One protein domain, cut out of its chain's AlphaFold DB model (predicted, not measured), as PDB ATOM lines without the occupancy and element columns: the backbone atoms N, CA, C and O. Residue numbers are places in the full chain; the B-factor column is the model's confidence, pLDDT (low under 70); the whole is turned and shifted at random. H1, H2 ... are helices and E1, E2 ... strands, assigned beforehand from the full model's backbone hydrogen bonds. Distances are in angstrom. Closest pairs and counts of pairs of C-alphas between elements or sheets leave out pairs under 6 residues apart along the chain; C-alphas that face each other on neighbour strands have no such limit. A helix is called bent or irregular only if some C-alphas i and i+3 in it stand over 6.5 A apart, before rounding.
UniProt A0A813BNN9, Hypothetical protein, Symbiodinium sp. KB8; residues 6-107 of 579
ATOM      1  N   PRO A   6     208.711 139.175 171.872       65.56
ATOM      2  CA  PRO A   6     207.905 137.974 172.124       65.56
ATOM      3  C   PRO A   6     208.195 137.253 173.454       65.56
ATOM      4  O   PRO A   6     207.265 136.777 174.105       65.56
ATOM      5  N   GLU A   7     209.456 137.187 173.900       69.88
ATOM      6  CA  GLU A   7     209.831 136.530 175.170       69.88
ATOM      7  C   GLU A   7     209.260 137.282 176.382       69.88
ATOM      8  O   GLU A   7     208.806 136.684 177.359       69.88
ATOM      9  N   LEU A   8     209.243 138.615 176.298       75.31
ATOM     10  CA  LEU A   8     208.653 139.491 177.310       75.31
ATOM     11  C   LEU A   8     207.132 139.311 177.405       75.31
ATOM     12  O   LEU A   8     206.581 139.310 178.509       75.31
ATOM     13  N   VAL A   9     206.454 139.136 176.266       78.12
ATOM     14  CA  VAL A   9     205.010 138.860 176.216       78.12
ATOM     15  C   VAL A   9     204.699 137.493 176.826       78.12
ATOM     16  O   VAL A   9     203.837 137.410 177.698       78.12
ATOM     17  N   GLN A  10     205.434 136.442 176.452       77.94
ATOM     18  CA  GLN A  10     205.244 135.103 177.021       77.94
ATOM     19  C   GLN A  10     205.465 135.079 178.538       77.94
ATOM     20  O   GLN A  10     204.643 134.522 179.263       77.94
ATOM     21  N   SER A  11     206.512 135.746 179.035       82.44
ATOM     22  CA  SER A  11     206.780 135.843 180.476       82.44
ATOM     23  C   SER A  11     205.631 136.516 181.239       82.44
ATOM     24  O   SER A  11     205.227 136.032 182.298       82.44
ATOM     25  N   ARG A  12     205.045 137.587 180.684       85.75
ATOM     26  CA  ARG A  12     203.868 138.249 181.274       85.75
ATOM     27  C   ARG A  12     202.643 137.342 181.286       85.75
ATOM     28  O   ARG A  12     201.951 137.287 182.298       85.75
ATOM     29  N   ILE A  13     202.383 136.622 180.194       85.38
ATOM     30  CA  ILE A  13     201.260 135.677 180.129       85.38
ATOM     31  C   ILE A  13     201.459 134.570 181.167       85.38
ATOM     32  O   ILE A  13     200.540 134.271 181.921       85.38
ATOM     33  N   GLN A  14     202.665 134.018 181.284       84.69
ATOM     34  CA  GLN A  14     202.969 132.985 182.271       84.69
ATOM     35  C   GLN A  14     202.793 133.487 183.713       84.69
ATOM     36  O   GLN A  14     202.260 132.763 184.551       84.69
ATOM     37  N   GLN A  15     203.161 134.743 183.993       87.50
ATOM     38  CA  GLN A  15     202.893 135.388 185.280       87.50
ATOM     39  C   GLN A  15     201.390 135.595 185.540       87.50
ATOM     40  O   GLN A  15     200.960 135.574 186.689       87.50
ATOM     41  N   MET A  16     200.576 135.825 184.507       86.94
ATOM     42  CA  MET A  16     199.120 135.894 184.667       86.94
ATOM     43  C   MET A  16     198.524 134.514 184.942       86.94
ATOM     44  O   MET A  16     197.726 134.372 185.864       86.94
ATOM     45  N   LEU A  17     198.939 133.501 184.179       85.81
ATOM     46  CA  LEU A  17     198.461 132.126 184.323       85.81
ATOM     47  C   LEU A  17     198.817 131.525 185.687       85.81
ATOM     48  O   LEU A  17     197.998 130.813 186.258       85.81
ATOM     49  N   SER A  18     199.972 131.873 186.267       83.94
ATOM     50  CA  SER A  18     200.367 131.393 187.600       83.94
ATOM     51  C   SER A  18     199.478 131.892 188.744       83.94
ATOM     52  O   SER A  18     199.586 131.394 189.862       83.94
ATOM     53  N   ARG A  19     198.600 132.869 188.485       86.00
ATOM     54  CA  ARG A  19     197.626 133.399 189.453       86.00
ATOM     55  C   ARG A  19     196.258 132.726 189.342       86.00
ATOM     56  O   ARG A  19     195.350 133.103 190.076       86.00
ATOM     57  N   ILE A  20     196.095 131.792 188.406       87.00
ATOM     58  CA  ILE A  20     194.827 131.134 188.108       87.00
ATOM     59  C   ILE A  20     194.949 129.658 188.475       87.00
ATOM     60  O   ILE A  20     195.785 128.938 187.934       87.00
ATOM     61  N   THR A  21     194.058 129.201 189.348       88.19
ATOM     62  CA  THR A  21     193.854 127.778 189.630       88.19
ATOM     63  C   THR A  21     192.505 127.376 189.057       88.19
ATOM     64  O   THR A  21     191.484 127.983 189.367       88.19
ATOM     65  N   LEU A  22     192.499 126.359 188.202       89.19
ATOM     66  CA  LEU A  22     191.306 125.861 187.531       89.19
ATOM     67  C   LEU A  22     190.811 124.589 188.221       89.19
ATOM     68  O   LEU A  22     191.595 123.699 188.549       89.19
ATOM     69  N   LEU A  23     189.498 124.471 188.387       87.88
ATOM     70  CA  LEU A  23     188.834 123.244 188.810       87.88
ATOM     71  C   LEU A  23     187.695 122.985 187.824       87.88
ATOM     72  O   LEU A  23     186.741 123.750 187.759       87.88
ATOM     73  N   HIS A  24     187.816 121.926 187.030       86.75
ATOM     74  CA  HIS A  24     186.855 121.568 185.982       86.75
ATOM     75  C   HIS A  24     186.254 120.193 186.277       86.75
ATOM     76  O   HIS A  24     186.902 119.380 186.948       86.75
ATOM     77  N   ARG A  25     185.035 119.919 185.788       83.31
ATOM     78  CA  ARG A  25     184.340 118.633 185.978       83.31
ATOM     79  C   ARG A  25     185.270 117.466 185.597       83.31
ATOM     80  O   ARG A  25     185.878 117.525 184.533       83.31
ATOM     81  N   PRO A  26     185.413 116.416 186.433       86.81
ATOM     82  CA  PRO A  26     184.598 116.042 187.600       86.81
ATOM     83  C   PRO A  26     184.979 116.730 188.926       86.81
ATOM     84  O   PRO A  26     184.613 116.244 189.990       86.81
ATOM     85  N   TYR A  27     185.719 117.840 188.883       88.00
ATOM     86  CA  TYR A  27     186.093 118.668 190.036       88.00
ATOM     87  C   TYR A  27     186.923 117.916 191.089       88.00
ATOM     88  O   TYR A  27     186.794 118.151 192.289       88.00
ATOM     89  N   LYS A  28     187.779 116.990 190.633       86.88
ATOM     90  CA  LYS A  28     188.603 116.119 191.491       86.88
ATOM     91  C   LYS A  28     190.030 116.608 191.704       86.88
ATOM     92  O   LYS A  28     190.679 116.183 192.653       86.88
ATOM     93  N   HIS A  29     190.533 117.447 190.804       86.81
ATOM     94  CA  HIS A  29     191.923 117.887 190.812       86.81
ATOM     95  C   HIS A  29     192.016 119.345 190.388       86.81
ATOM     96  O   HIS A  29     191.436 119.737 189.372       86.81
ATOM     97  N   PHE A  30     192.796 120.118 191.134       88.12
ATOM     98  CA  PHE A  30     193.208 121.447 190.713       88.12
ATOM     99  C   PHE A  30     194.142 121.354 189.512       88.12
ATOM    100  O   PHE A  30     194.991 120.463 189.423       88.12
ATOM    101  N   GLN A  31     193.994 122.297 188.595       89.12
ATOM    102  CA  GLN A  31     194.817 122.425 187.410       89.12
ATOM    103  C   GLN A  31     195.427 123.816 187.346       89.12
ATOM    104  O   GLN A  31     194.745 124.822 187.527       89.12
ATOM    105  N   LEU A  32     196.717 123.865 187.049       88.75
ATOM    106  CA  LEU A  32     197.460 125.088 186.813       88.75
ATOM    107  C   LEU A  32     197.706 125.209 185.308       88.75
ATOM    108  O   LEU A  32     198.332 124.315 184.722       88.75
ATOM    109  N   PRO A  33     197.208 126.273 184.659       89.06
ATOM    110  CA  PRO A  33     197.550 126.540 183.278       89.06
ATOM    111  C   PRO A  33     199.030 126.934 183.191       89.06
ATOM    112  O   PRO A  33     199.529 127.754 183.960       89.06
ATOM    113  N   SER A  34     199.745 126.341 182.244       88.25
ATOM    114  CA  SER A  34     201.145 126.645 181.950       88.25
ATOM    115  C   SER A  34     201.353 126.778 180.444       88.25
ATOM    116  O   SER A  34     200.470 126.442 179.656       88.25
ATOM    117  N   LEU A  35     202.506 127.311 180.042       87.75
ATOM    118  CA  LEU A  35     202.866 127.470 178.637       87.75
ATOM    119  C   LEU A  35     204.059 126.587 178.288       87.75
ATOM    120  O   LEU A  35     205.087 126.637 178.962       87.75
ATOM    121  N   GLU A  36     203.932 125.844 177.193       85.62
ATOM    122  CA  GLU A  36     205.036 125.187 176.498       85.62
ATOM    123  C   GLU A  36     205.138 125.793 175.093       85.62
ATOM    124  O   GLU A  36     204.380 125.454 174.184       85.62
ATOM    125  N   GLY A  37     206.044 126.760 174.925       83.62
ATOM    126  CA  GLY A  37     206.107 127.562 173.704       83.62
ATOM    127  C   GLY A  37     204.852 128.423 173.535       83.62
ATOM    128  O   GLY A  37     204.582 129.300 174.352       83.62
ATOM    129  N   ASP A  38     204.098 128.189 172.463       83.94
ATOM    130  CA  ASP A  38     202.807 128.830 172.192       83.94
ATOM    131  C   ASP A  38     201.601 127.993 172.645       83.94
ATOM    132  O   ASP A  38     200.464 128.445 172.513       83.94
ATOM    133  N   ARG A  39     201.822 126.794 173.191       87.81
ATOM    134  CA  ARG A  39     200.760 125.885 173.615       87.81
ATOM    135  C   ARG A  39     200.421 126.075 175.090       87.81
ATOM    136  O   ARG A  39     201.308 126.106 175.941       87.81
ATOM    137  N   ILE A  40     199.130 126.134 175.396       89.12
ATOM    138  CA  ILE A  40     198.592 126.139 176.756       89.12
ATOM    139  C   ILE A  40     198.442 124.690 177.225       89.12
ATOM    140  O   ILE A  40     197.768 123.877 176.591       89.12
ATOM    141  N   LEU A  41     199.066 124.367 178.352       87.81
ATOM    142  CA  LEU A  41     198.984 123.067 179.008       87.81
ATOM    143  C   LEU A  41     198.262 123.186 180.348       87.81
ATOM    144  O   LEU A  41     198.336 124.210 181.023       87.81
ATOM    145  N   ARG A  42     197.597 122.107 180.759       87.19
ATOM    146  CA  ARG A  42     196.947 121.988 182.069       87.19
ATOM    147  C   ARG A  42     197.739 121.001 182.916       87.19
ATOM    148  O   ARG A  42     197.726 119.804 182.637       87.19
ATOM    149  N   CYS A  43     198.438 121.493 183.932       86.06
ATOM    150  CA  CYS A  43     199.218 120.662 184.847       86.06
ATOM    151  C   CYS A  43     198.422 120.416 186.126       86.06
ATOM    152  O   CYS A  43     197.823 121.344 186.658       86.06
ATOM    153  N   VAL A  44     198.417 119.188 186.643       84.75
ATOM    154  CA  VAL A  44     197.780 118.900 187.938       84.75
ATOM    155  C   VAL A  44     198.541 119.644 189.038       84.75
ATOM    156  O   VAL A  44     199.768 119.566 189.103       84.75
ATOM    157  N   ALA A  45     197.819 120.396 189.866       79.81
ATOM    158  CA  ALA A  45     198.413 121.183 190.939       79.81
ATOM    159  C   ALA A  45     198.839 120.297 192.122       79.81
ATOM    160  O   ALA A  45     198.282 119.221 192.349       79.81
ATOM    161  N   GLY A  46     199.819 120.777 192.891       71.00
ATOM    162  CA  GLY A  46     200.203 120.176 194.168       71.00
ATOM    163  C   GLY A  46     199.192 120.459 195.297       71.00
ATOM    164  O   GLY A  46     198.240 121.216 195.098       71.00
ATOM    165  N   PRO A  47     199.415 119.892 196.494       60.41
ATOM    166  CA  PRO A  47     198.481 119.957 197.627       60.41
ATOM    167  C   PRO A  47     198.230 121.375 198.180       60.41
ATOM    168  O   PRO A  47     197.202 121.613 198.798       60.41
ATOM    169  N   ASP A  48     199.115 122.344 197.923       63.62
ATOM    170  CA  ASP A  48     198.975 123.720 198.429       63.62
ATOM    171  C   ASP A  48     197.990 124.599 197.625       63.62
ATOM    172  O   ASP A  48     197.762 125.756 197.975       63.62
ATOM    173  N   ALA A  49     197.384 124.072 196.552       63.38
ATOM    174  CA  ALA A  49     196.478 124.815 195.665       63.38
ATOM    175  C   ALA A  49     195.074 125.084 196.256       63.38
ATOM    176  O   ALA A  49     194.248 125.727 195.611       63.38
ATOM    177  N   GLU A  50     194.798 124.600 197.469       65.62
ATOM    178  CA  GLU A  50     193.478 124.643 198.117       65.62
ATOM    179  C   GLU A  50     193.108 126.009 198.716       65.62
ATOM    180  O   GLU A  50     191.929 126.277 198.956       65.62
ATOM    181  N   LYS A  51     194.087 126.889 198.971       74.62
ATOM    182  CA  LYS A  51     193.845 128.200 199.593       74.62
ATOM    183  C   LYS A  51     193.625 129.273 198.534       74.62
ATOM    184  O   LYS A  51     194.568 129.680 197.860       74.62
ATOM    185  N   CYS A  52     192.390 129.755 198.431       80.12
ATOM    186  CA  CYS A  52     192.012 130.829 197.515       80.12
ATOM    187  C   CYS A  52     191.443 132.020 198.295       80.12
ATOM    188  O   CYS A  52     190.571 131.842 199.140       80.12
ATOM    189  N   ASP A  53     191.859 133.245 197.968       86.31
ATOM    190  CA  ASP A  53     191.238 134.455 198.538       86.31
ATOM    191  C   ASP A  53     189.778 134.611 198.058       86.31
ATOM    192  O   ASP A  53     188.900 135.095 198.776       86.31
ATOM    193  N   MET A  54     189.509 134.175 196.824       88.12
ATOM    194  CA  MET A  54     188.208 134.243 196.166       88.12
ATOM    195  C   MET A  54     187.984 133.012 195.289       88.12
ATOM    196  O   MET A  54     188.867 132.626 194.527       88.12
ATOM    197  N   VAL A  55     186.783 132.436 195.358       89.50
ATOM    198  CA  VAL A  55     186.334 131.370 194.452       89.50
ATOM    199  C   VAL A  55     185.235 131.913 193.551       89.50
ATOM    200  O   VAL A  55     184.250 132.486 194.026       89.50
ATOM    201  N   VAL A  56     185.409 131.723 192.246       91.81
ATOM    202  CA  VAL A  56     184.415 132.058 191.227       91.81
ATOM    203  C   VAL A  56     183.871 130.760 190.651       91.81
ATOM    204  O   VAL A  56     184.622 129.963 190.095       91.81
ATOM    205  N   TYR A  57     182.571 130.553 190.809       90.38
ATOM    206  CA  TYR A  57     181.837 129.455 190.203       90.38
ATOM    207  C   TYR A  57     181.236 129.973 188.902       90.38
ATOM    208  O   TYR A  57     180.168 130.589 188.913       90.38
ATOM    209  N   ASP A  58     181.957 129.770 187.805       89.56
ATOM    210  CA  ASP A  58     181.430 130.040 186.472       89.56
ATOM    211  C   ASP A  58     180.450 128.936 186.048       89.56
ATOM    212  O   ASP A  58     180.563 127.800 186.517       89.56
ATOM    213  N   GLU A  59     179.454 129.283 185.234       86.88
ATOM    214  CA  GLU A  59     178.352 128.395 184.820       86.88
ATOM    215  C   GLU A  59     177.730 127.597 185.992       86.88
ATOM    216  O   GLU A  59     177.388 126.413 185.912       86.88
ATOM    217  N   SER A  60     177.561 128.266 187.138       88.56
ATOM    218  CA  SER A  60     177.207 127.645 188.421       88.56
ATOM    219  C   SER A  60     175.868 126.898 188.414       88.56
ATOM    220  O   SER A  60     175.657 126.015 189.242       88.56
ATOM    221  N   HIS A  61     174.974 127.165 187.459       85.75
ATOM    222  CA  HIS A  61     173.764 126.362 187.258       85.75
ATOM    223  C   HIS A  61     174.067 124.884 186.972       85.75
ATOM    224  O   HIS A  61     173.294 124.034 187.405       85.75
ATOM    225  N   HIS A  62     175.194 124.539 186.341       83.94
ATOM    226  CA  HIS A  62     175.610 123.143 186.181       83.94
ATOM    227  C   HIS A  62     176.105 122.532 187.495       83.94
ATOM    228  O   HIS A  62     175.789 121.385 187.802       83.94
ATOM    229  N   ILE A  63     176.834 123.309 188.297       86.19
ATOM    230  CA  ILE A  63     177.406 122.863 189.574       86.19
ATOM    231  C   ILE A  63     176.304 122.610 190.608       86.19
ATOM    232  O   ILE A  63     176.249 121.547 191.218       86.19
ATOM    233  N   PHE A  64     175.383 123.560 190.770       84.88
ATOM    234  CA  PHE A  64     174.283 123.473 191.739       84.88
ATOM    235  C   PHE A  64     173.087 122.643 191.243       84.88
ATOM    236  O   PHE A  64     172.054 122.585 191.910       84.88
ATOM    237  N   SER A  65     173.238 121.981 190.092       82.12
ATOM    238  CA  SER A  65     172.327 120.937 189.606       82.12
ATOM    239  C   SER A  65     172.872 119.521 189.810       82.12
ATOM    240  O   SER A  65     172.186 118.560 189.462       82.12
ATOM    241  N   LEU A  66     174.096 119.365 190.328       82.62
ATOM    242  CA  LEU A  66     174.677 118.045 190.563       82.62
ATOM    243  C   LEU A  66     173.913 117.296 191.669       82.62
ATOM    244  O   LEU A  66     173.557 117.904 192.685       82.62
ATOM    245  N   PRO A  67     173.723 115.971 191.535       82.56
ATOM    246  CA  PRO A  67     173.197 115.151 192.616       82.56
ATOM    247  C   PRO A  67     174.061 115.272 193.887       82.56
ATOM    248  O   PRO A  67     175.288 115.372 193.774       82.56
ATOM    249  N   PRO A  68     173.474 115.192 195.099       81.00
ATOM    250  CA  PRO A  68     174.225 115.278 196.357       81.00
ATOM    251  C   PRO A  68     175.382 114.272 196.462       81.00
ATOM    252  O   PRO A  68     176.435 114.583 197.024       81.00
ATOM    253  N   GLU A  69     175.207 113.083 195.883       82.94
ATOM    254  CA  GLU A  69     176.233 112.039 195.819       82.94
ATOM    255  C   GLU A  69     177.429 112.454 194.951       82.94
ATOM    256  O   GLU A  69     178.579 112.297 195.367       82.94
ATOM    257  N   GLU A  70     177.178 113.049 193.776       83.81
ATOM    258  CA  GLU A  70     178.242 113.552 192.897       83.81
ATOM    259  C   GLU A  70     178.950 114.738 193.559       83.81
ATOM    260  O   GLU A  70     180.178 114.733 193.642       83.81
ATOM    261  N   MET A  71     178.195 115.687 194.126       82.75
ATOM    262  CA  MET A  71     178.720 116.861 194.838       82.75
ATOM    263  C   MET A  71     179.676 116.473 195.975       82.75
ATOM    264  O   MET A  71     180.763 117.043 196.090       82.75
ATOM    265  N   SER A  72     179.307 115.472 196.778       80.44
ATOM    266  CA  SER A  72     180.109 114.994 197.916       80.44
ATOM    267  C   SER A  72     181.440 114.363 197.495       80.44
ATOM    268  O   SER A  72     182.376 114.312 198.287       80.44
ATOM    269  N   SER A  73     181.537 113.887 196.249       81.88
ATOM    270  CA  SER A  73     182.757 113.294 195.688       81.88
ATOM    271  C   SER A  73     183.721 114.313 195.060       81.88
ATOM    272  O   SER A  73     184.810 113.940 194.613       81.88
ATOM    273  N   THR A  74     183.326 115.588 195.001       84.94
ATOM    274  CA  THR A  74     184.135 116.679 194.441       84.94
ATOM    275  C   THR A  74     184.993 117.370 195.501       84.94
ATOM    276  O   THR A  74     184.756 117.239 196.698       84.94
ATOM    277  N   LEU A  75     185.958 118.183 195.060       83.00
ATOM    278  CA  LEU A  75     186.700 119.101 195.931       83.00
ATOM    279  C   LEU A  75     185.918 120.382 196.267       83.00
ATOM    280  O   LEU A  75     186.389 121.188 197.061       83.00
ATOM    281  N   LEU A  76     184.734 120.604 195.682       83.12
ATOM    282  CA  LEU A  76     183.968 121.844 195.871       83.12
ATOM    283  C   LEU A  76     183.587 122.107 197.343       83.12
ATOM    284  O   LEU A  76     183.717 123.258 197.768       83.12
ATOM    285  N   PRO A  77     183.169 121.102 198.148       80.12
ATOM    286  CA  PRO A  77     182.851 121.307 199.562       80.12
ATOM    287  C   PRO A  77     184.072 121.649 200.424       80.12
ATOM    288  O   PRO A  77     183.921 122.317 201.444       80.12
ATOM    289  N   SER A  78     185.271 121.206 200.028       78.62
ATOM    290  CA  SER A  78     186.512 121.450 200.772       78.62
ATOM    291  C   SER A  78     187.182 122.783 200.423       78.62
ATOM    292  O   SER A  78     188.171 123.143 201.058       78.62
ATOM    293  N   LEU A  79     186.655 123.539 199.451       81.81
ATOM    294  CA  LEU A  79     187.190 124.852 199.084       81.81
ATOM    295  C   LEU A  79     186.976 125.876 200.208       81.81
ATOM    296  O   LEU A  79     185.861 126.345 200.466       81.81
ATOM    297  N   SER A  80     188.082 126.274 200.834       77.81
ATOM    298  CA  SER A  80     188.121 127.389 201.775       77.81
ATOM    299  C   SER A  80     188.461 128.680 201.036       77.81
ATOM    300  O   SER A  80     189.510 128.777 200.399       77.81
ATOM    301  N   ALA A  81     187.564 129.664 201.112       84.12
ATOM    302  CA  ALA A  81     187.782 130.988 200.545       84.12
ATOM    303  C   ALA A  81     187.013 132.059 201.312       84.12
ATOM    304  O   ALA A  81     185.879 131.823 201.737       84.12
ATOM    305  N   GLU A  82     187.615 133.244 201.446       83.62
ATOM    306  CA  GLU A  82     186.987 134.392 202.111       83.62
ATOM    307  C   GLU A  82     185.815 134.953 201.301       83.62
ATOM    308  O   GLU A  82     184.854 135.476 201.863       83.62
ATOM    309  N   ARG A  83     185.891 134.859 199.966       88.94
ATOM    310  CA  ARG A  83     184.893 135.415 199.044       88.94
ATOM    311  C   ARG A  83     184.437 134.380 198.030       88.94
ATOM    312  O   ARG A  83     185.230 133.583 197.531       88.94
ATOM    313  N   ARG A  84     183.149 134.423 197.694       89.88
ATOM    314  CA  ARG A  84     182.524 133.530 196.712       89.88
ATOM    315  C   ARG A  84     181.676 134.345 195.746       89.88
ATOM    316  O   ARG A  84     180.922 135.212 196.178       89.88
ATOM    317  N   LEU A  85     181.799 134.054 194.456       92.81
ATOM    318  CA  LEU A  85     180.983 134.637 193.396       92.81
ATOM    319  C   LEU A  85     180.424 133.511 192.530       92.81
ATOM    320  O   LEU A  85     181.178 132.647 192.094       92.81
ATOM    321  N   LEU A  86     179.113 133.516 192.307       92.31
ATOM    322  CA  LEU A  86     178.428 132.553 191.450       92.31
ATOM    323  C   LEU A  86     177.939 133.294 190.212       92.31
ATOM    324  O   LEU A  86     177.235 134.296 190.334       92.31
ATOM    325  N   LEU A  87     178.318 132.802 189.039       91.94
ATOM    326  CA  LEU A  87     177.855 133.299 187.750       91.94
ATOM    327  C   LEU A  87     176.929 132.233 187.163       91.94
ATOM    328  O   LEU A  87     177.292 131.056 187.121       91.94
ATOM    329  N   SER A  88     175.698 132.587 186.798       87.56
ATOM    330  CA  SER A  88     174.732 131.637 186.239       87.56
ATOM    331  C   SER A  88     173.821 132.267 185.196       87.56
ATOM    332  O   SER A  88     173.472 133.442 185.270       87.56
ATOM    333  N   ASP A  89     173.382 131.425 184.262       84.06
ATOM    334  CA  ASP A  89     172.242 131.654 183.388       84.06
ATOM    335  C   ASP A  89     171.326 130.423 183.467       84.06
ATOM    336  O   ASP A  89     171.600 129.378 182.880       84.06
ATOM    337  N   GLU A  90     170.230 130.530 184.219       76.81
ATOM    338  CA  GLU A  90     169.281 129.427 184.423       76.81
ATOM    339  C   GLU A  90     168.656 128.934 183.107       76.81
ATOM    340  O   GLU A  90     168.284 127.765 183.008       76.81
ATOM    341  N   SER A  91     168.609 129.766 182.058       73.50
ATOM    342  CA  SER A  91     168.095 129.346 180.745       73.50
ATOM    343  C   SER A  91     169.000 128.332 180.045       73.50
ATOM    344  O   SER A  91     168.512 127.570 179.204       73.50
ATOM    345  N   GLN A  92     170.286 128.288 180.409       76.62
ATOM    346  CA  GLN A  92     171.256 127.289 179.948       76.62
ATOM    347  C   GLN A  92     171.201 126.001 180.782       76.62
ATOM    348  O   GLN A  92     171.735 124.970 180.369       76.62
ATOM    349  N   SER A  93     170.480 125.998 181.908       75.94
ATOM    350  CA  SER A  93     170.328 124.795 182.715       75.94
ATOM    351  C   SER A  93     169.528 123.714 181.984       75.94
ATOM    352  O   SER A  93     168.496 123.966 181.357       75.94
ATOM    353  N   ALA A  94     170.022 122.484 182.098       67.56
ATOM    354  CA  ALA A  94     169.306 121.263 181.736       67.56
ATOM    355  C   ALA A  94     168.396 120.759 182.877       67.56
ATOM    356  O   ALA A  94     167.632 119.816 182.680       67.56
ATOM    357  N   SER A  95     168.502 121.352 184.072       64.81
ATOM    358  CA  SER A  95     167.745 120.971 185.263       64.81
ATOM    359  C   SER A  95     166.531 121.875 185.494       64.81
ATOM    360  O   SER A  95     166.473 123.015 185.037       64.81
ATOM    361  N   VAL A  96     165.569 121.328 186.234       58.28
ATOM    362  CA  VAL A  96     164.276 121.934 186.575       58.28
ATOM    363  C   VAL A  96     164.412 123.180 187.460       58.28
ATOM    364  O   VAL A  96     163.693 124.149 187.249       58.28
ATOM    365  N   SER A  97     165.328 123.172 188.433       64.56
ATOM    366  CA  SER A  97     165.641 124.340 189.265       64.56
ATOM    367  C   SER A  97     166.939 124.093 190.046       64.56
ATOM    368  O   SER A  97     166.920 123.313 191.003       64.56
ATOM    369  N   PRO A  98     168.073 124.727 189.694       68.56
ATOM    370  CA  PRO A  98     169.271 124.672 190.528       68.56
ATOM    371  C   PRO A  98     168.998 125.313 191.898       68.56
ATOM    372  O   PRO A  98     168.306 126.328 191.998       68.56
ATOM    373  N   THR A  99     169.535 124.726 192.971       75.62
ATOM    374  CA  THR A  99     169.387 125.277 194.329       75.62
ATOM    375  C   THR A  99     170.652 126.030 194.712       75.62
ATOM    376  O   THR A  99     171.687 125.427 194.989       75.62
ATOM    377  N   TYR A 100     170.566 127.357 194.732       83.62
ATOM    378  CA  TYR A 100     171.681 128.218 195.117       83.62
ATOM    379  C   TYR A 100     171.696 128.507 196.624       83.62
ATOM    380  O   TYR A 100     170.628 128.597 197.235       83.62
ATOM    381  N   PRO A 101     172.882 128.723 197.224       82.62
ATOM    382  CA  PRO A 101     172.996 129.276 198.569       82.62
ATOM    383  C   PRO A 101     172.337 130.657 198.670       82.62
ATOM    384  O   PRO A 101     172.220 131.377 197.674       82.62
ATOM    385  N   ASP A 102     171.951 131.050 199.884       85.88
ATOM    386  CA  ASP A 102     171.429 132.393 200.139       85.88
ATOM    387  C   ASP A 102     172.538 133.441 199.947       85.88
ATOM    388  O   ASP A 102     173.511 133.499 200.702       85.88
ATOM    389  N   MET A 103     172.435 134.210 198.863       87.06
ATOM    390  CA  MET A 103     173.446 135.159 198.398       87.06
ATOM    391  C   MET A 103     172.774 136.352 197.719       87.06
ATOM    392  O   MET A 103     171.701 136.227 197.124       87.06
ATOM    393  N   ALA A 104     173.439 137.510 197.748       87.88
ATOM    394  CA  ALA A 104     172.990 138.683 197.009       87.88
ATOM    395  C   ALA A 104     172.951 138.379 195.501       87.88
ATOM    396  O   ALA A 104     173.974 138.049 194.898       87.88
ATOM    397  N   ARG A 105     171.764 138.497 194.897       87.00
ATOM    398  CA  ARG A 105     171.553 138.246 193.468       87.00
ATOM    399  C   ARG A 105     171.620 139.552 192.693       87.00
ATOM    400  O   ARG A 105     170.909 140.503 193.007       87.00
ATOM    401  N   VAL A 106     172.451 139.571 191.657       88.12
ATOM    402  CA  VAL A 106     172.549 140.679 190.703       88.12
ATOM    403  C   VAL A 106     172.225 140.124 189.324       88.12
ATOM    404  O   VAL A 106     172.892 139.208 188.854       88.12
ATOM    405  N   LYS A 107     171.187 140.667 188.686       84.31
ATOM    406  CA  LYS A 107     170.780 140.289 187.330       84.31
ATOM    407  C   LYS A 107     171.406 141.247 186.324       84.31
ATOM    408  O   LYS A 107     171.277 142.460 186.467       84.31
TER     409      LYS A 107
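This is residues 6 to 107 of the 579 residues of the protein "Hypothetical protein" of Symbiodinium sp. KB8 (UniProt A0A813BNN9). Two small two-stranded units follow one another along an elongated, loosely built domain: at one end the hairpin E1 and E2 with helix H1 beside E1, and farther along the parallel pair E3 and E4. Two short helices, H3 and H4, lie on the way from E3 to E4, and residues 87 to 107, with no named element, wind at the end far from H1. The printed part has 102 residues with four named helices and four named strands, in the order H1 E1 E2 H2 E3 H3 H4 E4, and its class is mixed, helices and strands. The sheets are E1 - E2, antiparallel, and E3 = E4, parallel. The whole is loose, with a radius of gyration of the C-alphas of 15.9 A, and spans 49 by 30 by 27 A.

Helix H1, residues 6 to 17, and strand E1, residues 30 to 36, come closest at the C-alphas of Leu 17 and Pro 33, 5.8 A apart. In the link between them, residues 22 to 23 pair antiparallel with residues 30 to 31 of E1. E1 and E2, residues 39 to 44, form a hairpin, antiparallel at 148 degrees, with N 34 and O 41 within hydrogen-bond range at 2.8 A. H2, residues 47 to 50, is only just irregular: its C-alphas 47 and 50 are 6.9 A apart. E3, residues 51 to 57, and E4, residues 80 to 86, are parallel at 17 degrees, with N 57 and O 85 at 2.8 A and N 85 and O 55 at 2.9 A, within hydrogen-bond range. With H3, residues 60 to 63, and H4, residues 68 to 72, they make a strand-helix-strand unit, two parallel neighbour strands with helices between, and its crossover is right-handed. The closest C-alphas of H3 and E4, those of Ser 60 and Leu 86, are 5.9 A apart. H3 and H4 are only just apart, their closest C-alphas at 8.1 A. E1 and E3 are apart. Every O i to N i+4 pair is within hydrogen-bond range in H1 and H4; H2 and H3 are too short for such a pair, and of their single O i to N i+3 pairs the one in H3 is within range and the one in H2 is not.

H1 begins at C-alpha 6, (207.905, 137.974, 172.124), and is 16.5 A long. E1 measures 18.9 A and E2 16.2 A. E3 measures 15.3 A, and E4, 15.1 A, ends at C-alpha 86, (178.428, 132.553, 191.450).

The C-alphas of Glu 7 and Val 96 are the two farthest apart, at 49.2 A. The printed part has no cut. The link from H1 to E1 is long, with 12 residues. The mean pLDDT of the printed part is 82.5, and residues 6 to 7, 47 to 50 and 94 to 98 are under 70.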